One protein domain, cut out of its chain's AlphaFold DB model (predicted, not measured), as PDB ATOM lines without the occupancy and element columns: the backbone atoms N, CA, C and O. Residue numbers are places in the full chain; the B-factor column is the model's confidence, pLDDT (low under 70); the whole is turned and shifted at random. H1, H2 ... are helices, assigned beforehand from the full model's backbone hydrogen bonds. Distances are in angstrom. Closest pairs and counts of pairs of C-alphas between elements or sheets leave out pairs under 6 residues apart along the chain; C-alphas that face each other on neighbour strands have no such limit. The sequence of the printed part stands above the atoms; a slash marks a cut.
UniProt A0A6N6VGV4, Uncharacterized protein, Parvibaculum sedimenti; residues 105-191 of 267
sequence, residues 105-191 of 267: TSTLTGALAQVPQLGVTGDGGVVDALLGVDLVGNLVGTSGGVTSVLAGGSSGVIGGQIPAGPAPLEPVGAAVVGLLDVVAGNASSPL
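AT A GLANCE: This is residues 105 to 191 of the 267 residues of an uncharacterized protein of Parvibaculum sedimenti (UniProt A0A6N6VGV4). The domain is a thin, flat slab one layer deep: the helices H1, H4, H3 and H5 are set out in a row, with H1 and H5 at the two far ends, and the short helix H2 is off this row, meeting the first turns of H5. H1 and H4 are side by side at one end, and a long stretch without a named element, residues 151 to 169, joins H4 to H5 along one side of the slab. The printed part has 87 residues with five named helices, H1 to H5 in chain order, and no named strand; the class is all helix, though under half of the residues, 42 of 87, are in named elements. The whole is loose, with a radius of gyration of the C-alphas of 15.0 A, and flat, with spans of 51 by 32 by 11 A.

HOW THE PARTS SIT: The longest helix by residues, H5, residues 170 to 183, touches H2, residues 126 to 131, with residues 170 to 174 alone. The closest C-alphas of this pair, those of Leu 131 and Gly 173, are 4.6 A apart, and the two lines are about perpendicular at 80 degrees. H2 and H3, residues 135 to 140, only just touch, with 3 pairs of C-alphas within 8 A, and they touch only at the corner by their tight link; the closest C-alphas are those of Val 127 and Leu 135, 7.0 A apart. These two run opposite ways at a steep tilt of 50 degrees. H3 and H5 are only just apart, with a closest C-alpha distance of 8.1 A. H3 is close to but not clearly touching H4, residues 145 to 150; the closest C-alphas, those of Val 140 and Thr 147, are 6.9 A apart, and the helices run opposite ways at a shallow tilt of 12 degrees. H4 touches H1, residues 105 to 114, with the C-alphas of Thr 109 and Gly 145 closest at 5.3 A. They run the same way at a shallow tilt of 23 degrees. In H1, H2, H3 and H5 every backbone O i to N i+4 pair is within hydrogen-bond range; in H4 it is 1 of 2.

IN THESE COORDINATES: H5 runs 19.8 A from C-alpha 170 at (-13.009, -2.164, -48.914) to C-alpha 183 at (1.701, -13.045, -41.340). H1 is 14.1 A long and begins at C-alpha 105, (-26.356, -31.195, -29.222). H2, H3 and H4 have six residues each and measure 8.5 A, 8.7 A and 9.4 A.

THE WHOLE: The C-alphas of Thr 107 and Leu 191 are the two farthest apart, at 51.0 A. The printed part has no cut. The links H1 to H2 and H4 to H5 are long, with 11 and 19 residues. The mean pLDDT of the printed part is 85.3; residues 142 to 146 and 190 to 191 are under 70.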
ATOM      1  N   THR A 105     -27.008 -32.022 -28.200       73.69
ATOM      2  CA  THR A 105     -26.356 -31.195 -29.222       73.69
ATOM      3  C   THR A 105     -27.069 -31.319 -30.565       73.69
ATOM      4  O   THR A 105     -27.105 -30.356 -31.321       73.69
ATOM      5  N   SER A 106     -27.718 -32.455 -30.832       74.31
ATOM      6  CA  SER A 106     -28.624 -32.664 -31.964       74.31
ATOM      7  C   SER A 106     -29.904 -31.824 -31.880       74.31
ATOM      8  O   SER A 106     -30.332 -31.289 -32.896       74.31
ATOM      9  N   THR A 107     -30.487 -31.647 -30.691       77.31
ATOM     10  CA  THR A 107     -31.645 -30.766 -30.460       77.31
ATOM     11  C   THR A 107     -31.252 -29.299 -30.560       77.31
ATOM     12  O   THR A 107     -31.982 -28.535 -31.180       77.31
ATOM     13  N   LEU A 108     -30.088 -28.900 -30.036       77.69
ATOM     14  CA  LEU A 108     -29.564 -27.543 -30.229       77.69
ATOM     15  C   LEU A 108     -29.239 -27.277 -31.697       77.69
ATOM     16  O   LEU A 108     -29.666 -26.269 -32.239       77.69
ATOM     17  N   THR A 109     -28.535 -28.188 -32.363       76.75
ATOM     18  CA  THR A 109     -28.204 -28.052 -33.790       76.75
ATOM     19  C   THR A 109     -29.472 -28.035 -34.640       76.75
ATOM     20  O   THR A 109     -29.576 -27.231 -35.557       76.75
ATOM     21  N   GLY A 110     -30.466 -28.862 -34.306       77.50
ATOM     22  CA  GLY A 110     -31.773 -28.859 -34.956       77.50
ATOM     23  C   GLY A 110     -32.551 -27.563 -34.720       77.50
ATOM     24  O   GLY A 110     -33.120 -27.021 -35.662       77.50
ATOM     25  N   ALA A 111     -32.532 -27.025 -33.498       79.69
ATOM     26  CA  ALA A 111     -33.148 -25.741 -33.178       79.69
ATOM     27  C   ALA A 111     -32.443 -24.580 -33.898       79.69
ATOM     28  O   ALA A 111     -33.113 -23.737 -34.484       79.69
ATOM     29  N   LEU A 112     -31.107 -24.563 -33.930       79.44
ATOM     30  CA  LEU A 112     -30.321 -23.556 -34.653       79.44
ATOM     31  C   LEU A 112     -30.479 -23.682 -36.177       79.44
ATOM     32  O   LEU A 112     -30.436 -22.671 -36.868       79.44
ATOM     33  N   ALA A 113     -30.734 -24.882 -36.705       79.31
ATOM     34  CA  ALA A 113     -31.056 -25.081 -38.120       79.31
ATOM     35  C   ALA A 113     -32.442 -24.532 -38.513       79.31
ATOM     36  O   ALA A 113     -32.685 -24.296 -39.693       79.31
ATOM     37  N   GLN A 114     -33.345 -24.331 -37.548       83.75
ATOM     38  CA  GLN A 114     -34.646 -23.685 -37.769       83.75
ATOM     39  C   GLN A 114     -34.590 -22.158 -37.642       83.75
ATOM     40  O   GLN A 114     -35.537 -21.481 -38.046       83.75
ATOM     41  N   VAL A 115     -33.508 -21.605 -37.085       86.44
ATOM     42  CA  VAL A 115     -33.323 -20.153 -37.006       86.44
ATOM     43  C   VAL A 115     -33.009 -19.629 -38.411       86.44
ATOM     44  O   VAL A 115     -32.095 -20.144 -39.058       86.44
ATOM     45  N   PRO A 116     -33.735 -18.606 -38.899       89.06
ATOM     46  CA  PRO A 116     -33.410 -17.967 -40.163       89.06
ATOM     47  C   PRO A 116     -31.966 -17.469 -40.180       89.06
ATOM     48  O   PRO A 116     -31.488 -16.865 -39.221       89.06
ATOM     49  N   GLN A 117     -31.292 -17.700 -41.301       91.19
ATOM     50  CA  GLN A 117     -29.938 -17.219 -41.520       91.19
ATOM     51  C   GLN A 117     -29.912 -15.688 -41.484       91.19
ATOM     52  O   GLN A 117     -30.744 -15.030 -42.108       91.19
ATOM     53  N   LEU A 118     -28.968 -15.106 -40.752       92.44
ATOM     54  CA  LEU A 118     -28.852 -13.659 -40.595       92.44
ATOM     55  C   LEU A 118     -28.151 -13.007 -41.789       92.44
ATOM     56  O   LEU A 118     -28.429 -11.850 -42.079       92.44
ATOM     57  N   GLY A 119     -27.289 -13.717 -42.516       92.31
ATOM     58  CA  GLY A 119     -26.556 -13.150 -43.650       92.31
ATOM     59  C   GLY A 119     -25.443 -12.201 -43.225       92.31
ATOM     60  O   GLY A 119     -25.203 -11.192 -43.875       92.31
ATOM     61  N   VAL A 120     -24.792 -12.477 -42.095       93.06
ATOM     62  CA  VAL A 120     -23.606 -11.739 -41.642       93.06
ATOM     63  C   VAL A 120     -22.381 -12.155 -42.456       93.06
ATOM     64  O   VAL A 120     -21.599 -11.295 -42.851       93.06
ATOM     65  N   THR A 121     -22.248 -13.452 -42.735       92.00
ATOM     66  CA  THR A 121     -21.177 -14.063 -43.536       92.00
ATOM     67  C   THR A 121     -21.734 -14.675 -44.826       92.00
ATOM     68  O   THR A 121     -22.947 -14.865 -44.958       92.00
ATOM     69  N   GLY A 122     -20.860 -15.004 -45.775       88.75
ATOM     70  CA  GLY A 122     -21.174 -15.403 -47.147       88.75
ATOM     71  C   GLY A 122     -21.289 -14.223 -48.118       88.75
ATOM     72  O   GLY A 122     -21.351 -13.066 -47.699       88.75
ATOM     73  N   ASP A 123     -21.349 -14.531 -49.416       90.06
ATOM     74  CA  ASP A 123     -21.367 -13.542 -50.504       90.06
ATOM     75  C   ASP A 123     -22.521 -12.533 -50.365       90.06
ATOM     76  O   ASP A 123     -23.704 -12.899 -50.272       90.06
ATOM     77  N   GLY A 124     -22.183 -11.243 -50.353       87.31
ATOM     78  CA  GLY A 124     -23.135 -10.153 -50.144       87.31
ATOM     79  C   GLY A 124     -23.746 -10.114 -48.739       87.31
ATOM     80  O   GLY A 124     -24.786  -9.486 -48.545       87.31
ATOM     81  N   GLY A 125     -23.153 -10.814 -47.768       91.56
ATOM     82  CA  GLY A 125     -23.495 -10.692 -46.353       91.56
ATOM     83  C   GLY A 125     -22.957  -9.402 -45.735       91.56
ATOM     84  O   GLY A 125     -22.256  -8.632 -46.380       91.56
ATOM     85  N   VAL A 126     -23.253  -9.161 -44.457       93.50
ATOM     86  CA  VAL A 126     -22.849  -7.930 -43.748       93.50
ATOM     87  C   VAL A 126     -21.346  -7.677 -43.822       93.50
ATOM     88  O   VAL A 126     -20.925  -6.571 -44.143       93.50
ATOM     89  N   VAL A 127     -20.523  -8.680 -43.532       91.31
ATOM     90  CA  VAL A 127     -19.068  -8.496 -43.477       91.31
ATOM     91  C   VAL A 127     -18.501  -8.246 -44.876       91.31
ATOM     92  O   VAL A 127     -17.709  -7.322 -45.046       91.31
ATOM     93  N   ASP A 128     -18.975  -8.988 -45.875       92.06
ATOM     94  CA  ASP A 128     -18.593  -8.816 -47.279       92.06
ATOM     95  C   ASP A 128     -19.041  -7.455 -47.833       92.06
ATOM     96  O   ASP A 128     -18.258  -6.714 -48.415       92.06
ATOM     97  N   ALA A 129     -20.273  -7.041 -47.545       91.69
ATOM     98  CA  ALA A 129     -20.800  -5.764 -48.003       91.69
ATOM     99  C   ALA A 129     -20.146  -4.554 -47.318       91.69
ATOM    100  O   ALA A 129     -20.125  -3.476 -47.905       91.69
ATOM    101  N   LEU A 130     -19.619  -4.690 -46.092       91.62
ATOM    102  CA  LEU A 130     -18.888  -3.606 -45.427       91.62
ATOM    103  C   LEU A 130     -17.403  -3.584 -45.788       91.62
ATOM    104  O   LEU A 130     -16.877  -2.503 -46.049       91.62
ATOM    105  N   LEU A 131     -16.728  -4.736 -45.770       92.62
ATOM    106  CA  LEU A 131     -15.269  -4.845 -45.895       92.62
ATOM    107  C   LEU A 131     -14.799  -5.283 -47.288       92.62
ATOM    108  O   LEU A 131     -13.600  -5.253 -47.546       92.62
ATOM    109  N   GLY A 132     -15.703  -5.721 -48.162       91.12
ATOM    110  CA  GLY A 132     -15.384  -6.325 -49.460       91.12
ATOM    111  C   GLY A 132     -14.840  -7.753 -49.360       91.12
ATOM    112  O   GLY A 132     -14.399  -8.304 -50.364       91.12
ATOM    113  N   VAL A 133     -14.791  -8.313 -48.146       90.50
ATOM    114  CA  VAL A 133     -14.258  -9.645 -47.846       90.50
ATOM    115  C   VAL A 133     -14.976 -10.249 -46.642       90.50
ATOM    116  O   VAL A 133     -15.155  -9.590 -45.617       90.50
ATOM    117  N   ASP A 134     -15.322 -11.534 -46.706       89.81
ATOM    118  CA  ASP A 134     -15.950 -12.254 -45.592       89.81
ATOM    119  C   ASP A 134     -14.918 -12.816 -44.599       89.81
ATOM    120  O   ASP A 134     -14.656 -14.017 -44.526       89.81
ATOM    121  N   LEU A 135     -14.301 -11.936 -43.807       85.81
ATOM    122  CA  LEU A 135     -13.295 -12.342 -42.813       85.81
ATOM    123  C   LEU A 135     -13.842 -13.338 -41.786       85.81
ATOM    124  O   LEU A 135     -13.121 -14.229 -41.339       85.81
ATOM    125  N   VAL A 136     -15.108 -13.183 -41.397       85.25
ATOM    126  CA  VAL A 136     -15.718 -14.026 -40.368       85.25
ATOM    127  C   VAL A 136     -16.035 -15.398 -40.954       85.25
ATOM    128  O   VAL A 136     -15.632 -16.395 -40.363       85.25
ATOM    129  N   GLY A 137     -16.661 -15.488 -42.128       84.25
ATOM    130  CA  GLY A 137     -16.892 -16.777 -42.780       84.25
ATOM    131  C   GLY A 137     -15.598 -17.488 -43.174       84.25
ATOM    132  O   GLY A 137     -15.537 -18.708 -43.059       84.25
ATOM    133  N   ASN A 138     -14.532 -16.759 -43.511       84.00
ATOM    134  CA  ASN A 138     -13.208 -17.346 -43.738       84.00
ATOM    135  C   ASN A 138     -12.551 -17.876 -42.447       84.00
ATOM    136  O   ASN A 138     -11.801 -18.848 -42.504       84.00
ATOM    137  N   LEU A 139     -12.829 -17.267 -41.287       84.38
ATOM    138  CA  LEU A 139     -12.256 -17.672 -39.997       84.38
ATOM    139  C   LEU A 139     -13.013 -18.830 -39.336       84.38
ATOM    140  O   LEU A 139     -12.399 -19.792 -38.883       84.38
ATOM    141  N   VAL A 140     -14.339 -18.717 -39.224       81.25
ATOM    142  CA  VAL A 140     -15.176 -19.714 -38.533       81.25
ATOM    143  C   VAL A 140     -15.839 -20.710 -39.486       81.25
ATOM    144  O   VAL A 140     -16.389 -21.711 -39.031       81.25
ATOM    145  N   GLY A 141     -15.752 -20.488 -40.798       77.00
ATOM    146  CA  GLY A 141     -16.471 -21.261 -41.803       77.00
ATOM    147  C   GLY A 141     -17.926 -20.807 -41.943       77.00
ATOM    148  O   GLY A 141     -18.511 -20.185 -41.059       77.00
ATOM    149  N   THR A 142     -18.546 -21.167 -43.064       69.62
ATOM    150  CA  THR A 142     -19.976 -20.915 -43.336       69.62
ATOM    151  C   THR A 142     -20.865 -22.116 -42.989       69.62
ATOM    152  O   THR A 142     -22.071 -22.099 -43.222       69.62
ATOM    153  N   SER A 143     -20.274 -23.179 -42.432       66.88
ATOM    154  CA  SER A 143     -20.916 -24.472 -42.165       66.88
ATOM    155  C   SER A 143     -20.786 -24.850 -40.684       66.88
ATOM    156  O   SER A 143     -19.693 -24.755 -40.132       66.88
ATOM    157  N   GLY A 144     -21.875 -25.284 -40.035       65.50
ATOM    158  CA  GLY A 144     -21.906 -25.655 -38.603       65.50
ATOM    159  C   GLY A 144     -22.984 -24.911 -37.802       65.50
ATOM    160  O   GLY A 144     -23.579 -23.975 -38.306       65.50
ATOM    161  N   GLY A 145     -23.289 -25.331 -36.568       66.50
ATOM    162  CA  GLY A 145     -24.508 -24.893 -35.855       66.50
ATOM    163  C   GLY A 145     -24.640 -23.381 -35.599       66.50
ATOM    164  O   GLY A 145     -25.694 -22.814 -35.843       66.50
ATOM    165  N   VAL A 146     -23.587 -22.709 -35.122       66.12
ATOM    166  CA  VAL A 146     -23.592 -21.239 -34.916       66.12
ATOM    167  C   VAL A 146     -23.225 -20.468 -36.182       66.12
ATOM    168  O   VAL A 146     -23.691 -19.352 -36.398       66.12
ATOM    169  N   THR A 147     -22.417 -21.077 -37.045       72.81
ATOM    170  CA  THR A 147     -21.995 -20.504 -38.322       72.81
ATOM    171  C   THR A 147     -23.118 -20.526 -39.352       72.81
ATOM    172  O   THR A 147     -23.189 -19.609 -40.157       72.81
ATOM    173  N   SER A 148     -24.064 -21.466 -39.272       78.19
ATOM    174  CA  SER A 148     -25.266 -21.496 -40.111       78.19
ATOM    175  C   SER A 148     -26.215 -20.345 -39.807       78.19
ATOM    176  O   SER A 148     -26.858 -19.849 -40.724       78.19
ATOM    177  N   VAL A 149     -26.288 -19.897 -38.549       87.31
ATOM    178  CA  VAL A 149     -27.106 -18.739 -38.161       87.31
ATOM    179  C   VAL A 149     -26.500 -17.444 -38.698       87.31
ATOM    180  O   VAL A 149     -27.235 -16.570 -39.142       87.31
ATOM    181  N   LEU A 150     -25.170 -17.307 -38.689       90.19
ATOM    182  CA  LEU A 150     -24.489 -16.125 -39.233       90.19
ATOM    183  C   LEU A 150     -24.340 -16.150 -40.761       90.19
ATOM    184  O   LEU A 150     -24.238 -15.078 -41.349       90.19
ATOM    185  N   ALA A 151     -24.342 -17.324 -41.392       88.50
ATOM    186  CA  ALA A 151     -24.227 -17.488 -42.840       88.50
ATOM    187  C   ALA A 151     -25.463 -16.969 -43.596       88.50
ATOM    188  O   ALA A 151     -26.355 -16.348 -43.020       88.50
ATOM    189  N   GLY A 152     -25.500 -17.220 -44.905       89.06
ATOM    190  CA  GLY A 152     -26.624 -16.901 -45.788       89.06
ATOM    191  C   GLY A 152     -26.389 -15.716 -46.717       89.06
ATOM    192  O   GLY A 152     -27.190 -15.513 -47.625       89.06
ATOM    193  N   GLY A 153     -25.296 -14.966 -46.543       92.00
ATOM    194  CA  GLY A 153     -24.927 -13.843 -47.404       92.00
ATOM    195  C   GLY A 153     -26.090 -12.877 -47.640       92.00
ATOM    196  O   GLY A 153     -26.895 -12.613 -46.745       92.00
ATOM    197  N   SER A 154     -26.248 -12.437 -48.884       92.75
ATOM    198  CA  SER A 154     -27.379 -11.612 -49.340       92.75
ATOM    199  C   SER A 154     -28.760 -12.286 -49.241       92.75
ATOM    200  O   SER A 154     -29.783 -11.617 -49.361       92.75
ATOM    201  N   SER A 155     -28.824 -13.601 -49.007       91.81
ATOM    202  CA  SER A 155     -30.083 -14.331 -48.783       91.81
ATOM    203  C   SER A 155     -30.507 -14.362 -47.310       91.81
ATOM    204  O   SER A 155     -31.617 -14.800 -47.002       91.81
ATOM    205  N   GLY A 156     -29.647 -13.913 -46.391       92.19
ATOM    206  CA  GLY A 156     -29.974 -13.827 -44.972       92.19
ATOM    207  C   GLY A 156     -30.843 -12.617 -44.625       92.19
ATOM    208  O   GLY A 156     -30.909 -11.637 -45.363       92.19
ATOM    209  N   VAL A 157     -31.500 -12.669 -43.464       94.38
ATOM    210  CA  VAL A 157     -32.472 -11.656 -43.014       94.38
ATOM    211  C   VAL A 157     -31.864 -10.257 -42.935       94.38
ATOM    212  O   VAL A 157     -32.547  -9.295 -43.264       94.38
ATOM    213  N   ILE A 158     -30.607 -10.138 -42.500       92.81
ATOM    214  CA  ILE A 158     -29.876  -8.868 -42.413       92.81
ATOM    215  C   ILE A 158     -29.111  -8.616 -43.714       92.81
ATOM    216  O   ILE A 158     -29.209  -7.522 -44.261       92.81
ATOM    217  N   GLY A 159     -28.395  -9.622 -44.229       91.00
ATOM    218  CA  GLY A 159     -27.611  -9.498 -45.464       91.00
ATOM    219  C   GLY A 159     -28.435  -9.009 -46.659       91.00
ATOM    220  O   GLY A 159     -28.021  -8.096 -47.364       91.00
ATOM    221  N   GLY A 160     -29.663  -9.509 -46.820       91.50
ATOM    222  CA  GLY A 160     -30.576  -9.086 -47.887       91.50
ATOM    223  C   GLY A 160     -31.166  -7.680 -47.729       91.50
ATOM    224  O   GLY A 160     -31.806  -7.188 -48.655       91.50
ATOM    225  N   GLN A 161     -30.972  -7.025 -46.579       92.69
ATOM    226  CA  GLN A 161     -31.355  -5.619 -46.377       92.69
ATOM    227  C   GLN A 161     -30.223  -4.654 -46.725       92.69
ATOM    228  O   GLN A 161     -30.446  -3.442 -46.745       92.69
ATOM    229  N   ILE A 162     -29.011  -5.158 -46.968       90.00
ATOM    230  CA  ILE A 162     -27.882  -4.303 -47.301       90.00
ATOM    231  C   ILE A 162     -27.977  -3.920 -48.779       90.00
ATOM    232  O   ILE A 162     -28.057  -4.799 -49.639       90.00
ATOM    233  N   PRO A 163     -27.980  -2.614 -49.103       86.75
ATOM    234  CA  PRO A 163     -27.985  -2.170 -50.486       86.75
ATOM    235  C   PRO A 163     -26.781  -2.724 -51.244       86.75
ATOM    236  O   PRO A 163     -25.644  -2.609 -50.786       86.75
ATOM    237  N   ALA A 164     -27.029  -3.270 -52.434       80.75
ATOM    238  CA  ALA A 164     -25.956  -3.661 -53.332       80.75
ATOM    239  C   ALA A 164     -25.131  -2.423 -53.720       80.75
ATOM    240  O   ALA A 164     -25.678  -1.402 -54.148       80.75
ATOM    241  N   GLY A 165     -23.815  -2.514 -53.572       84.88
ATOM    242  CA  GLY A 165     -22.905  -1.410 -53.837       84.88
ATOM    243  C   GLY A 165     -21.465  -1.763 -53.476       84.88
ATOM    244  O   GLY A 165     -21.219  -2.830 -52.914       84.88
ATOM    245  N   PRO A 166     -20.508  -0.888 -53.820       86.81
ATOM    246  CA  PRO A 166     -19.120  -1.068 -53.418       86.81
ATOM    247  C   PRO A 166     -19.009  -1.034 -51.892       86.81
ATOM    248  O   PRO A 166     -19.665  -0.221 -51.233       86.81
ATOM    249  N   ALA A 167     -18.165  -1.903 -51.341       91.19
ATOM    250  CA  ALA A 167     -17.985  -1.991 -49.905       91.19
ATOM    251  C   ALA A 167     -17.344  -0.695 -49.363       91.19
ATOM    252  O   ALA A 167     -16.242  -0.329 -49.776       91.19
ATOM    253  N   PRO A 168     -17.996   0.027 -48.432       91.25
ATOM    254  CA  PRO A 168     -17.530   1.335 -47.974       91.25
ATOM    255  C   PRO A 168     -16.187   1.274 -47.236       91.25
ATOM    256  O   PRO A 168     -15.490   2.285 -47.154       91.25
ATOM    257  N   LEU A 169     -15.818   0.108 -46.698       92.25
ATOM    258  CA  LEU A 169     -14.555  -0.143 -46.007       92.25
ATOM    259  C   LEU A 169     -13.693  -1.178 -46.747       92.25
ATOM    260  O   LEU A 169     -12.840  -1.809 -46.124       92.25
ATOM    261  N   GLU A 170     -13.865  -1.319 -48.066       92.19
ATOM    262  CA  GLU A 170     -13.009  -2.164 -48.914       92.19
ATOM    263  C   GLU A 170     -11.505  -1.944 -48.653       92.19
ATOM    264  O   GLU A 170     -10.793  -2.931 -48.449       92.19
ATOM    265  N   PRO A 171     -10.984  -0.699 -48.532       91.00
ATOM    266  CA  PRO A 171      -9.560  -0.499 -48.267       91.00
ATOM    267  C   PRO A 171      -9.109  -1.077 -46.919       91.00
ATOM    268  O   PRO A 171      -7.964  -1.504 -46.778       91.00
ATOM    269  N   VAL A 172     -10.000  -1.101 -45.922       91.69
ATOM    270  CA  VAL A 172      -9.720  -1.682 -44.601       91.69
ATOM    271  C   VAL A 172      -9.712  -3.204 -44.693       91.69
ATOM    272  O   VAL A 172      -8.789  -3.831 -44.177       91.69
ATOM    273  N   GLY A 173     -10.689  -3.800 -45.382       90.06
ATOM    274  CA  GLY A 173     -10.720  -5.242 -45.629       90.06
ATOM    275  C   GLY A 173      -9.481  -5.723 -46.380       90.06
ATOM    276  O   GLY A 173      -8.803  -6.644 -45.925       90.06
ATOM    277  N   ALA A 174      -9.109  -5.031 -47.458       89.00
ATOM    278  CA  ALA A 174      -7.905  -5.315 -48.231       89.00
ATOM    279  C   ALA A 174      -6.618  -5.176 -47.397       89.00
ATOM    280  O   ALA A 174      -5.726  -6.016 -47.499       89.00
ATOM    281  N   ALA A 175      -6.521  -4.160 -46.532       88.31
ATOM    282  CA  ALA A 175      -5.374  -3.993 -45.640       88.31
ATOM    283  C   ALA A 175      -5.259  -5.134 -44.616       88.31
ATOM    284  O   ALA A 175      -4.156  -5.611 -44.347       88.31
ATOM    285  N   VAL A 176      -6.385  -5.592 -44.059       89.00
ATOM    286  CA  VAL A 176      -6.414  -6.722 -43.119       89.00
ATOM    287  C   VAL A 176      -6.019  -8.020 -43.816       89.00
ATOM    288  O   VAL A 176      -5.171  -8.737 -43.294       89.00
ATOM    289  N   VAL A 177      -6.565  -8.303 -45.003       90.19
ATOM    290  CA  VAL A 177      -6.182  -9.486 -45.793       90.19
ATOM    291  C   VAL A 177      -4.704  -9.432 -46.166       90.19
ATOM    292  O   VAL A 177      -3.992 -10.400 -45.930       90.19
ATOM    293  N   GLY A 178      -4.206  -8.283 -46.626       87.44
ATOM    294  CA  GLY A 178      -2.786  -8.110 -46.934       87.44
ATOM    295  C   GLY A 178      -1.877  -8.328 -45.719       87.44
ATOM    296  O   GLY A 178      -0.825  -8.950 -45.841       87.44
ATOM    297  N   LEU A 179      -2.282  -7.877 -44.526       86.94
ATOM    298  CA  LEU A 179      -1.547  -8.167 -43.292       86.94
ATOM    299  C   LEU A 179      -1.583  -9.659 -42.947       86.94
ATOM    300  O   LEU A 179      -0.555 -10.218 -42.567       86.94
ATOM    301  N   LEU A 180      -2.745 -10.302 -43.074       88.50
ATOM    302  CA  LEU A 180      -2.893 -11.735 -42.832       88.50
ATOM    303  C   LEU A 180      -2.048 -12.553 -43.812       88.50
ATOM    304  O   LEU A 180      -1.400 -13.499 -43.378       88.50
ATOM    305  N   ASP A 181      -1.960 -12.153 -45.080       84.88
ATOM    306  CA  ASP A 181      -1.090 -12.787 -46.071       84.88
ATOM    307  C   ASP A 181       0.393 -12.617 -45.731       84.88
ATOM    308  O   ASP A 181       1.168 -13.561 -45.876       84.88
ATOM    309  N   VAL A 182       0.809 -11.454 -45.217       85.75
ATOM    310  CA  VAL A 182       2.185 -11.255 -44.727       85.75
ATOM    311  C   VAL A 182       2.473 -12.146 -43.517       85.75
ATOM    312  O   VAL A 182       3.516 -12.795 -43.470       85.75
ATOM    313  N   VAL A 183       1.557 -12.208 -42.546       85.00
ATOM    314  CA  VAL A 183       1.701 -13.045 -41.340       85.00
ATOM    315  C   VAL A 183       1.691 -14.535 -41.692       85.00
ATOM    316  O   VAL A 183       2.444 -15.307 -41.102       85.00
ATOM    317  N   ALA A 184       0.880 -14.936 -42.669       84.38
ATOM    318  CA  ALA A 184       0.816 -16.302 -43.177       84.38
ATOM    319  C   ALA A 184       2.019 -16.675 -44.066       84.38
ATOM    320  O   ALA A 184       2.175 -17.843 -44.411       84.38
ATOM    321  N   GLY A 185       2.868 -15.709 -44.437       85.19
ATOM    322  CA  GLY A 185       3.993 -15.916 -45.351       85.19
ATOM    323  C   GLY A 185       3.592 -16.039 -46.827       85.19
ATOM    324  O   GLY A 185       4.427 -16.394 -47.656       85.19
ATOM    325  N   ASN A 186       2.340 -15.726 -47.162       85.69
ATOM    326  CA  ASN A 186       1.812 -15.701 -48.528       85.69
ATOM    327  C   ASN A 186       2.169 -14.403 -49.272       85.69
ATOM    328  O   ASN A 186       2.133 -14.369 -50.501       85.69
ATOM    329  N   ALA A 187       2.532 -13.344 -48.543       84.00
ATOM    330  CA  ALA A 187       2.985 -12.073 -49.096       84.00
ATOM    331  C   ALA A 187       4.305 -11.616 -48.463       84.00
ATOM    332  O   ALA A 187       4.620 -11.909 -47.308       84.00
ATOM    333  N   SER A 188       5.095 -10.860 -49.228       80.81
ATOM    334  CA  SER A 188       6.321 -10.249 -48.716       80.81
ATOM    335  C   SER A 188       5.996  -9.156 -47.705       80.81
ATOM    336  O   SER A 188       5.145  -8.302 -47.949       80.81
ATOM    337  N   SER A 189       6.722  -9.144 -46.584       73.69
ATOM    338  CA  SER A 189       6.598  -8.063 -45.611       73.69
ATOM    339  C   SER A 189       6.929  -6.717 -46.267       73.69
ATOM    340  O   SER A 189       7.969  -6.605 -46.920       73.69
ATOM    341  N   PRO A 190       6.123  -5.664 -46.051       64.94
ATOM    342  CA  PRO A 190       6.435  -4.324 -46.547       64.94
ATOM    343  C   PRO A 190       7.729  -3.751 -45.934       64.94
ATOM    344  O   PRO A 190       8.297  -2.803 -46.473       64.94
ATOM    345  N   LEU A 191       8.244  -4.349 -44.849       62.88
ATOM    346  CA  LEU A 191       9.548  -4.016 -44.265       62.88
ATOM    347  C   LEU A 191      10.731  -4.673 -44.995       62.88
ATOM    348  O   LEU A 191      11.870  -4.284 -44.744       62.88
TER     349      LEU A 191